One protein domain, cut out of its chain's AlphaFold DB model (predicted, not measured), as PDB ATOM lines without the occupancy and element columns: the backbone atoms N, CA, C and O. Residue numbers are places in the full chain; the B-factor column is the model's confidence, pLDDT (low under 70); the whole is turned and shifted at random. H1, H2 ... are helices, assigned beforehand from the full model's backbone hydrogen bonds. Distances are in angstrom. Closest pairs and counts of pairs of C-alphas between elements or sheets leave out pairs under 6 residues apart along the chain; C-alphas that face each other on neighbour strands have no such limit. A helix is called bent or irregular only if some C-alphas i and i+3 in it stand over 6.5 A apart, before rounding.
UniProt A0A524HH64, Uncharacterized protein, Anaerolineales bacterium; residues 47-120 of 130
ATOM      1  N   TYR A  47     -27.362 -78.687  34.034       93.12
ATOM      2  CA  TYR A  47     -27.368 -79.806  34.975       93.12
ATOM      3  C   TYR A  47     -27.945 -79.410  36.330       93.12
ATOM      4  O   TYR A  47     -28.639 -80.197  36.970       93.12
ATOM      5  N   ASP A  48     -27.749 -78.154  36.735       92.69
ATOM      6  CA  ASP A  48     -28.431 -77.603  37.904       92.69
ATOM      7  C   ASP A  48     -29.948 -77.537  37.704       92.69
ATOM      8  O   ASP A  48     -30.719 -77.847  38.616       92.69
ATOM      9  N   PHE A  49     -30.392 -77.162  36.501       93.44
ATOM     10  CA  PHE A  49     -31.807 -77.194  36.153       93.44
ATOM     11  C   PHE A  49     -32.367 -78.624  36.178       93.44
ATOM     12  O   PHE A  49     -33.445 -78.837  36.741       93.44
ATOM     13  N   TYR A  50     -31.645 -79.607  35.633       94.75
ATOM     14  CA  TYR A  50     -32.053 -81.015  35.702       94.75
ATOM     15  C   TYR A  50     -32.118 -81.526  37.142       94.75
ATOM     16  O   TYR A  50     -33.111 -82.150  37.511       94.75
ATOM     17  N   GLY A  51     -31.138 -81.179  37.980       93.62
ATOM     18  CA  GLY A  51     -31.134 -81.533  39.397       93.62
ATOM     19  C   GLY A  51     -32.331 -80.975  40.164       93.62
ATOM     20  O   GLY A  51     -33.023 -81.719  40.860       93.62
ATOM     21  N   LEU A  52     -32.647 -79.690  39.978       93.12
ATOM     22  CA  LEU A  52     -33.834 -79.077  40.587       93.12
ATOM     23  C   LEU A  52     -35.132 -79.703  40.078       93.12
ATOM     24  O   LEU A  52     -36.052 -79.938  40.861       93.12
ATOM     25  N   ARG A  53     -35.219 -79.984  38.773       93.00
ATOM     26  CA  ARG A  53     -36.389 -80.642  38.180       93.00
ATOM     27  C   ARG A  53     -36.587 -82.040  38.764       93.00
ATOM     28  O   ARG A  53     -37.722 -82.394  39.072       93.00
ATOM     29  N   ALA A  54     -35.512 -82.805  38.926       92.88
ATOM     30  CA  ALA A  54     -35.547 -84.133  39.524       92.88
ATOM     31  C   ALA A  54     -36.007 -84.078  40.986       92.88
ATOM     32  O   ALA A  54     -36.959 -84.764  41.355       92.88
ATOM     33  N   ALA A  55     -35.411 -83.191  41.788       91.75
ATOM     34  CA  ALA A  55     -35.782 -82.999  43.188       91.75
ATOM     35  C   ALA A  55     -37.246 -82.559  43.350       91.75
ATOM     36  O   ALA A  55     -37.965 -83.082  44.196       91.75
ATOM     37  N   ALA A  56     -37.730 -81.650  42.500       91.56
ATOM     38  CA  ALA A  56     -39.129 -81.230  42.510       91.56
ATOM     39  C   ALA A  56     -40.090 -82.347  42.067       91.56
ATOM     40  O   ALA A  56     -41.218 -82.427  42.554       91.56
ATOM     41  N   ALA A  57     -39.666 -83.204  41.135       90.56
ATOM     42  CA  ALA A  57     -40.462 -84.333  40.670       90.56
ATOM     43  C   ALA A  57     -40.512 -85.483  41.685       90.56
ATOM     44  O   ALA A  57     -41.452 -86.275  41.625       90.56
ATOM     45  N   PHE A  58     -39.540 -85.570  42.599       87.06
ATOM     46  CA  PHE A  58     -39.402 -86.679  43.538       87.06
ATOM     47  C   PHE A  58     -40.652 -86.898  44.401       87.06
ATOM     48  O   PHE A  58     -41.165 -88.005  44.473       87.06
ATOM     49  N   GLU A  59     -41.212 -85.827  44.964       78.56
ATOM     50  CA  GLU A  59     -42.421 -85.893  45.804       78.56
ATOM     51  C   GLU A  59     -43.700 -86.244  45.016       78.56
ATOM     52  O   GLU A  59     -44.748 -86.535  45.594       78.56
ATOM     53  N   ILE A  60     -43.647 -86.184  43.681       83.12
ATOM     54  CA  ILE A  60     -44.804 -86.372  42.795       83.12
ATOM     55  C   ILE A  60     -44.750 -87.736  42.095       83.12
ATOM     56  O   ILE A  60     -45.791 -88.360  41.872       83.12
ATOM     57  N   LYS A  61     -43.556 -88.199  41.715       75.62
ATOM     58  CA  LYS A  61     -43.342 -89.469  41.016       75.62
ATOM     59  C   LYS A  61     -43.020 -90.583  42.014       75.62
ATOM     60  O   LYS A  61     -42.215 -90.412  42.918       75.62
ATOM     61  N   LYS A  62     -43.597 -91.765  41.790       69.06
ATOM     62  CA  LYS A  62     -43.123 -93.002  42.422       69.06
ATOM     63  C   LYS A  62     -42.027 -93.615  41.558       69.06
ATOM     64  O   LYS A  62     -42.221 -93.764  40.352       69.06
ATOM     65  N   PHE A  63     -40.907 -93.965  42.175       69.81
ATOM     66  CA  PHE A  63     -39.808 -94.676  41.531       69.81
ATOM     67  C   PHE A  63     -39.944 -96.158  41.897       69.81
ATOM     68  O   PHE A  63     -39.503 -96.575  42.957       69.81
ATOM     69  N   ASP A  64     -40.631 -96.927  41.047       64.62
ATOM     70  CA  ASP A  64     -40.888 -98.370  41.248       64.62
ATOM     71  C   ASP A  64     -39.818 -99.260  40.582       64.62
ATOM     72  O   ASP A  64     -40.044-100.443  40.323       64.62
ATOM     73  N   ILE A  65     -38.658 -98.699  40.248       65.31
ATOM     74  CA  ILE A  65     -37.573 -99.425  39.583       65.31
ATOM     75  C   ILE A  65     -36.604 -99.911  40.683       65.31
ATOM     76  O   ILE A  65     -36.384 -99.219  41.677       65.31
ATOM     77  N   THR A  66     -36.036-101.115  40.550       67.81
ATOM     78  CA  THR A  66     -35.041-101.616  41.518       67.81
ATOM     79  C   THR A  66     -33.637-101.080  41.204       67.81
ATOM     80  O   THR A  66     -33.365-100.758  40.046       67.81
ATOM     81  N   PRO A  67     -32.715-100.950  42.179       64.81
ATOM     82  CA  PRO A  67     -31.397-100.353  41.925       64.81
ATOM     83  C   PRO A  67     -30.558-101.089  40.873       64.81
ATOM     84  O   PRO A  67     -29.829-100.452  40.126       64.81
ATOM     85  N   GLY A  68     -30.683-102.418  40.772       67.19
ATOM     86  CA  GLY A  68     -29.958-103.215  39.772       67.19
ATOM     87  C   GLY A  68     -30.469-103.043  38.337       67.19
ATOM     88  O   GLY A  68     -29.738-103.324  37.390       67.19
ATOM     89  N   ASP A  69     -31.701-102.561  38.167       80.06
ATOM     90  CA  ASP A  69     -32.254-102.239  36.849       80.06
ATOM     91  C   ASP A  69     -31.854-100.825  36.402       80.06
ATOM     92  O   ASP A  69     -31.866-100.541  35.205       80.06
ATOM     93  N   LEU A  70     -31.472 -99.947  37.341       84.69
ATOM     94  CA  LEU A  70     -31.184 -98.537  37.074       84.69
ATOM     95  C   LEU A  70     -30.066 -98.359  36.042       84.69
ATOM     96  O   LEU A  70     -30.229 -97.556  35.133       84.69
ATOM     97  N   ASP A  71     -28.994 -99.148  36.125       86.38
ATOM     98  CA  ASP A  71     -27.873 -99.111  35.173       86.38
ATOM     99  C   ASP A  71     -28.353 -99.288  33.732       86.38
ATOM    100  O   ASP A  71     -28.028 -98.506  32.848       86.38
ATOM    101  N   GLN A  72     -29.211-100.288  33.508       84.62
ATOM    102  CA  GLN A  72     -29.755-100.567  32.184       84.62
ATOM    103  C   GLN A  72     -30.708 -99.467  31.727       84.62
ATOM    104  O   GLN A  72     -30.776 -99.178  30.535       84.62
ATOM    105  N   VAL A  73     -31.485 -98.873  32.635       82.56
ATOM    106  CA  VAL A  73     -32.385 -97.779  32.258       82.56
ATOM    107  C   VAL A  73     -31.578 -96.540  31.877       82.56
ATOM    108  O   VAL A  73     -31.891 -95.935  30.856       82.56
ATOM    109  N   VAL A  74     -30.528 -96.216  32.634       86.88
ATOM    110  CA  VAL A  74     -29.604 -95.110  32.352       86.88
ATOM    111  C   VAL A  74     -28.887 -95.328  31.019       86.88
ATOM    112  O   VAL A  74     -28.979 -94.472  30.145       86.88
ATOM    113  N   ASP A  75     -28.282 -96.499  30.803       87.06
ATOM    114  CA  ASP A  75     -27.542 -96.823  29.573       87.06
ATOM    115  C   ASP A  75     -28.412 -96.758  28.306       87.06
ATOM    116  O   ASP A  75     -27.920 -96.485  27.210       87.06
ATOM    117  N   ASN A  76     -29.715 -97.026  28.438       86.31
ATOM    118  CA  ASN A  76     -30.668 -96.998  27.328       86.31
ATOM    119  C   ASN A  76     -31.449 -95.674  27.226       86.31
ATOM    120  O   ASN A  76     -32.300 -95.538  26.341       86.31
ATOM    121  N   CYS A  77     -31.218 -94.712  28.123       86.88
ATOM    122  CA  CYS A  77     -31.924 -93.437  28.112       86.88
ATOM    123  C   CYS A  77     -31.200 -92.424  27.218       86.88
ATOM    124  O   CYS A  77     -30.111 -91.958  27.527       86.88
ATOM    125  N   GLU A  78     -31.834 -92.028  26.113       88.75
ATOM    126  CA  GLU A  78     -31.288 -90.984  25.231       88.75
ATOM    127  C   GLU A  78     -31.513 -89.559  25.778       88.75
ATOM    128  O   GLU A  78     -30.884 -88.608  25.313       88.75
ATOM    129  N   ASP A  79     -32.424 -89.390  26.746       91.88
ATOM    130  CA  ASP A  79     -32.739 -88.095  27.355       91.88
ATOM    131  C   ASP A  79     -31.963 -87.911  28.663       91.88
ATOM    132  O   ASP A  79     -32.292 -88.471  29.713       91.88
ATOM    133  N   GLU A  80     -30.945 -87.058  28.608       91.19
ATOM    134  CA  GLU A  80     -30.121 -86.678  29.754       91.19
ATOM    135  C   GLU A  80     -30.961 -86.102  30.909       91.19
ATOM    136  O   GLU A  80     -30.689 -86.374  32.079       91.19
ATOM    137  N   ALA A  81     -32.045 -85.372  30.616       91.50
ATOM    138  CA  ALA A  81     -32.917 -84.828  31.652       91.50
ATOM    139  C   ALA A  81     -33.717 -85.923  32.374       91.50
ATOM    140  O   ALA A  81     -33.970 -85.807  33.576       91.50
ATOM    141  N   GLU A  82     -34.138 -86.970  31.657       91.56
ATOM    142  CA  GLU A  82     -34.836 -88.112  32.259       91.56
ATOM    143  C   GLU A  82     -33.854 -89.018  33.015       91.56
ATOM    144  O   GLU A  82     -34.189 -89.499  34.096       91.56
ATOM    145  N   THR A  83     -32.618 -89.151  32.525       93.31
ATOM    146  CA  THR A  83     -31.515 -89.822  33.235       93.31
ATOM    147  C   THR A  83     -31.265 -89.169  34.595       93.31
ATOM    148  O   THR A  83     -31.335 -89.830  35.632       93.31
ATOM    149  N   TYR A  84     -31.088 -87.844  34.618       94.62
ATOM    150  CA  TYR A  84     -30.962 -87.073  35.859       94.62
ATOM    151  C   TYR A  84     -32.168 -87.259  36.782       94.62
ATOM    152  O   TYR A  84     -32.004 -87.416  37.992       94.62
ATOM    153  N   LEU A  85     -33.383 -87.254  36.225       92.88
ATOM    154  CA  LEU A  85     -34.607 -87.450  36.995       92.88
ATOM    155  C   LEU A  85     -34.621 -88.800  37.716       92.88
ATOM    156  O   LEU A  85     -35.011 -88.855  38.882       92.88
ATOM    157  N   GLN A  86     -34.211 -89.870  37.039       91.62
ATOM    158  CA  GLN A  86     -34.176 -91.206  37.623       91.62
ATOM    159  C   GLN A  86     -33.074 -91.322  38.673       91.62
ATOM    160  O   GLN A  86     -33.375 -91.646  39.820       91.62
ATOM    161  N   VAL A  87     -31.827 -90.993  38.325       93.69
ATOM    162  CA  VAL A  87     -30.683 -91.150  39.236       93.69
ATOM    163  C   VAL A  87     -30.872 -90.329  40.511       93.69
ATOM    164  O   VAL A  87     -30.746 -90.857  41.616       93.69
ATOM    165  N   ILE A  88     -31.250 -89.053  40.387       93.50
ATOM    166  CA  ILE A  88     -31.488 -88.203  41.561       93.50
ATOM    167  C   ILE A  88     -32.728 -88.670  42.329       93.50
ATOM    168  O   ILE A  88     -32.741 -88.594  43.555       93.50
ATOM    169  N   GLY A  89     -33.751 -89.194  41.649       91.56
ATOM    170  CA  GLY A  89     -34.916 -89.789  42.302       91.56
ATOM    171  C   GLY A  89     -34.548 -90.959  43.216       91.56
ATOM    172  O   GLY A  89     -34.970 -90.993  44.368       91.56
ATOM    173  N   TYR A  90     -33.694 -91.868  42.750       90.94
ATOM    174  CA  TYR A  90     -33.177 -92.978  43.556       90.94
ATOM    175  C   TYR A  90     -32.263 -92.526  44.687       90.94
ATOM    176  O   TYR A  90     -32.368 -93.019  45.814       90.94
ATOM    177  N   TYR A  91     -31.394 -91.558  44.401       93.00
ATOM    178  CA  TYR A  91     -30.562 -90.936  45.419       93.00
ATOM    179  C   TYR A  91     -31.426 -90.344  46.538       93.00
ATOM    180  O   TYR A  91     -31.159 -90.590  47.710       93.00
ATOM    181  N   LEU A  92     -32.501 -89.626  46.194       91.38
ATOM    182  CA  LEU A  92     -33.453 -89.050  47.146       91.38
ATOM    183  C   LEU A  92     -34.328 -90.109  47.829       91.38
ATOM    184  O   LEU A  92     -34.669 -89.941  49.000       91.38
ATOM    185  N   ALA A  93     -34.612 -91.236  47.176       89.00
ATOM    186  CA  ALA A  93     -35.283 -92.383  47.792       89.00
ATOM    187  C   ALA A  93     -34.404 -93.094  48.837       89.00
ATOM    188  O   ALA A  93     -34.930 -93.661  49.786       89.00
ATOM    189  N   GLY A  94     -33.075 -92.980  48.728       88.69
ATOM    190  CA  GLY A  94     -32.117 -93.618  49.650       88.69
ATOM    191  C   GLY A  94     -31.630 -94.971  49.175       88.69
ATOM    192  O   GLY A  94     -30.969 -95.687  49.914       88.69
ATOM    193  N   GLU A  95     -31.935 -95.284  47.926       88.81
ATOM    194  CA  GLU A  95     -31.601 -96.542  47.282       88.81
ATOM    195  C   GLU A  95     -30.154 -96.563  46.763       88.81
ATOM    196  O   GLU A  95     -29.573 -97.630  46.586       88.81
ATOM    197  N   ILE A  96     -29.565 -95.385  46.516       90.94
ATOM    198  CA  ILE A  96     -28.162 -95.221  46.113       90.94
ATOM    199  C   ILE A  96     -27.504 -94.055  46.864       90.94
ATOM    200  O   ILE A  96     -28.157 -93.059  47.188       90.94
ATOM    201  N   GLY A  97     -26.197 -94.170  47.112       92.62
ATOM    202  CA  GLY A  97     -25.363 -93.095  47.661       92.62
ATOM    203  C   GLY A  97     -24.934 -92.066  46.607       92.62
ATOM    204  O   GLY A  97     -25.136 -92.259  45.404       92.62
ATOM    205  N   VAL A  98     -24.308 -90.970  47.053       94.56
ATOM    206  CA  VAL A  98     -23.824 -89.894  46.164       94.56
ATOM    207  C   VAL A  98     -22.747 -90.381  45.192       94.56
ATOM    208  O   VAL A  98     -22.782 -90.003  44.024       94.56
ATOM    209  N   SER A  99     -21.864 -91.278  45.639       93.94
ATOM    210  CA  SER A  99     -20.819 -91.881  44.806       93.94
ATOM    211  C   SER A  99     -21.424 -92.646  43.627       93.94
ATOM    212  O   SER A  99     -21.109 -92.394  42.466       93.94
ATOM    213  N   ARG A 100     -22.437 -93.481  43.899       93.94
ATOM    214  CA  ARG A 100     -23.141 -94.226  42.849       93.94
ATOM    215  C   ARG A 100     -23.923 -93.319  41.900       93.94
ATOM    216  O   ARG A 100     -23.967 -93.580  40.701       93.94
ATOM    217  N   ALA A 101     -24.552 -92.268  42.417       94.75
ATOM    218  CA  ALA A 101     -25.240 -91.292  41.578       94.75
ATOM    219  C   ALA A 101     -24.264 -90.555  40.642       94.75
ATOM    220  O   ALA A 101     -24.598 -90.313  39.487       94.75
ATOM    221  N   ALA A 102     -23.064 -90.230  41.123       95.62
ATOM    222  CA  ALA A 102     -22.003 -89.606  40.339       95.62
ATOM    223  C   ALA A 102     -21.505 -90.515  39.209       95.62
ATOM    224  O   ALA A 102     -21.457 -90.071  38.063       95.62
ATOM    225  N   ASP A 103     -21.254 -91.794  39.506       95.12
ATOM    226  CA  ASP A 103     -20.881 -92.793  38.496       95.12
ATOM    227  C   ASP A 103     -21.928 -92.899  37.376       95.12
ATOM    228  O   ASP A 103     -21.584 -92.892  36.197       95.12
ATOM    229  N   LEU A 104     -23.216 -92.977  37.736       94.44
ATOM    230  CA  LEU A 104     -24.316 -93.123  36.773       94.44
ATOM    231  C   LEU A 104     -24.547 -91.878  35.911       94.44
ATOM    232  O   LEU A 104     -25.102 -91.984  34.823       94.44
ATOM    233  N   LEU A 105     -24.158 -90.701  36.400       94.94
ATOM    234  CA  LEU A 105     -24.267 -89.447  35.656       94.94
ATOM    235  C   LEU A 105     -22.988 -89.100  34.885       94.94
ATOM    236  O   LEU A 105     -22.985 -88.083  34.197       94.94
ATOM    237  N   ASP A 106     -21.930 -89.909  35.004       94.56
ATOM    238  CA  ASP A 106     -20.588 -89.626  34.475       94.56
ATOM    239  C   ASP A 106     -20.062 -88.242  34.916       94.56
ATOM    240  O   ASP A 106     -19.509 -87.459  34.143       94.56
ATOM    241  N   VAL A 107     -20.275 -87.907  36.195       95.12
ATOM    242  CA  VAL A 107     -19.834 -86.643  36.808       95.12
ATOM    243  C   VAL A 107     -18.947 -86.955  38.012       95.12
ATOM    244  O   VAL A 107     -19.273 -87.855  38.780       95.12
ATOM    245  N   PRO A 108     -17.857 -86.204  38.259       95.69
ATOM    246  CA  PRO A 108     -17.068 -86.379  39.475       95.69
ATOM    247  C   PRO A 108     -17.918 -86.241  40.749       95.69
ATOM    248  O   PRO A 108     -18.689 -85.291  40.890       95.69
ATOM    249  N   GLU A 109     -17.726 -87.131  41.724       95.25
ATOM    250  CA  GLU A 109     -18.498 -87.133  42.979       95.25
ATOM    251  C   GLU A 109     -18.427 -85.798  43.738       95.25
ATOM    252  O   GLU A 109     -19.439 -85.297  44.237       95.25
ATOM    253  N   GLU A 110     -17.247 -85.171  43.779       94.19
ATOM    254  CA  GLU A 110     -17.055 -83.849  44.384       94.19
ATOM    255  C   GLU A 110     -17.869 -82.763  43.666       94.19
ATOM    256  O   GLU A 110     -18.429 -81.866  44.304       94.19
ATOM    257  N   GLU A 111     -17.967 -82.849  42.336       93.31
ATOM    258  CA  GLU A 111     -18.763 -81.925  41.535       93.31
ATOM    259  C   GLU A 111     -20.259 -82.132  41.792       93.31
ATOM    260  O   GLU A 111     -20.972 -81.153  42.037       93.31
ATOM    261  N   LEU A 112     -20.734 -83.381  41.799       94.94
ATOM    262  CA  LEU A 112     -22.133 -83.694  42.097       94.94
ATOM    263  C   LEU A 112     -22.513 -83.244  43.515       94.94
ATOM    264  O   LEU A 112     -23.540 -82.591  43.711       94.94
ATOM    265  N   SER A 113     -21.642 -83.487  44.493       93.94
ATOM    266  CA  SER A 113     -21.813 -83.016  45.869       93.94
ATOM    267  C   SER A 113     -21.887 -81.489  45.939       93.94
ATOM    268  O   SER A 113     -22.792 -80.929  46.562       93.94
ATOM    269  N   ALA A 114     -20.989 -80.778  45.251       92.12
ATOM    270  CA  ALA A 114     -21.014 -79.316  45.194       92.12
ATOM    271  C   ALA A 114     -22.298 -78.777  44.536       92.12
ATOM    272  O   ALA A 114     -22.807 -77.723  44.943       92.12
ATOM    273  N   ARG A 115     -22.838 -79.490  43.539       92.44
ATOM    274  CA  ARG A 115     -24.142 -79.197  42.929       92.44
ATOM    275  C   ARG A 115     -25.267 -79.407  43.933       92.44
ATOM    276  O   ARG A 115     -26.050 -78.485  44.135       92.44
ATOM    277  N   PHE A 116     -25.309 -80.531  44.644       93.69
ATOM    278  CA  PHE A 116     -26.341 -80.788  45.654       93.69
ATOM    279  C   PHE A 116     -26.354 -79.723  46.753       93.69
ATOM    280  O   PHE A 116     -27.408 -79.154  47.030       93.69
ATOM    281  N   GLN A 117     -25.185 -79.333  47.276       91.44
ATOM    282  CA  GLN A 117     -25.082 -78.217  48.230       91.44
ATOM    283  C   GLN A 117     -25.626 -76.908  47.653       91.44
ATOM    284  O   GLN A 117     -26.295 -76.144  48.345       91.44
ATOM    285  N   ARG A 118     -25.307 -76.611  46.388       89.06
ATOM    286  CA  ARG A 118     -25.739 -75.381  45.715       89.06
ATOM    287  C   ARG A 118     -27.248 -75.345  45.475       89.06
ATOM    288  O   ARG A 118     -27.814 -74.256  45.524       89.06
ATOM    289  N   LEU A 119     -27.856 -76.493  45.199       90.56
ATOM    290  CA  LEU A 119     -29.278 -76.640  44.880       90.56
ATOM    291  C   LEU A 119     -30.132 -76.981  46.104       90.56
ATOM    292  O   LEU A 119     -31.330 -77.196  45.956       90.56
ATOM    293  N   GLU A 120     -29.521 -77.035  47.290       91.06
ATOM    294  CA  GLU A 120     -30.171 -77.427  48.546       91.06
ATOM    295  C   GLU A 120     -30.804 -78.831  48.478       91.06
ATOM    296  O   GLU A 120     -31.777 -79.132  49.168       91.06
TER     297      GLU A 120
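AT A GLANCE: This is residues 47 to 120 of the 130 residues of an uncharacterized protein of Anaerolineales bacterium (UniProt A0A524HH64). Five helices make a rounded body in which H3 runs through the middle. H2 and H4 run beside it, opposite to its direction, so that the three centres make a triangle; H1 crosses H3 on the side away from H2, and H5 spans from H4 to H1 without reaching H3. The printed part has 74 residues with five named helices, H1 to H5 in that order along the chain, and no named strand; the class is all helix. It is compact, with a radius of gyration of the C-alphas of 11.1 A and spans of 28 by 25 by 23 A.

IN THESE COORDINATES: H1, residues 47 to 58, begins with C-alpha 47 at (-27.368, -79.806, 34.975) and is 16.3 A long from first to last C-alpha. H2, residues 67 to 75, measures 13.4 A; it is irregular, but only just: C-alphas 68 and 71 are 6.51 A apart. H3, residues 80 to 93, is the longest helix at 19.6 A, from C-alpha 80 at (-30.121, -86.678, 29.754). H4, residues 98 to 105, measures 10.5 A. H5, residues 109 to 119, measures 15.2 A and ends with C-alpha 119 at (-29.278, -76.640, 44.880).

HOW THE PARTS SIT: H3 is the hub and touches three other helices. H1 touches H3 at a steep tilt of 51 degrees, the same way, the closest C-alphas being those of Ala 54 and Leu 85, 4.3 A apart. H2 and H3 form a helical hairpin at a shallow tilt of 13 degrees, opposite ways, with the C-alphas of Val 74 and Thr 83 closest at 5.7 A. H3 and H4 form another, at a shallow tilt of 19 degrees, with the C-alphas of Val 87 and Ala 101 closest at 5.9 A. H2 and H4 are close but not clearly touching; their closest C-alphas, of Asp 71 and Leu 104, are 7.1 A apart. H4 and H5 touch and stand about perpendicular at 82 degrees, with the C-alphas of Ala 102 and Glu 109 closest at 5.0 A. H1 touches H5 with residues 48 to 52 alone, at a steep tilt of 68 degrees, only just short of about perpendicular; the C-alphas of Leu 52 and Leu 119 are closest at 6.7 A. H3 and H5 are apart, as are H1 and H2. Every O i to N i+4 pair is within hydrogen-bond range in H1, H3, H4 and H5, and 3 of 5 are in H2.

THE WHOLE: The two C-alphas farthest apart, those of Asp 69 and Arg 118, are 29.0 A apart. The printed part has no cut. The link from H1 to H2 is short, with 8 residues, and the other three links are tight. The mean pLDDT of the printed part is 88.7; residues 62 to 68, of which 67 and 68 belong to H2, are under 70.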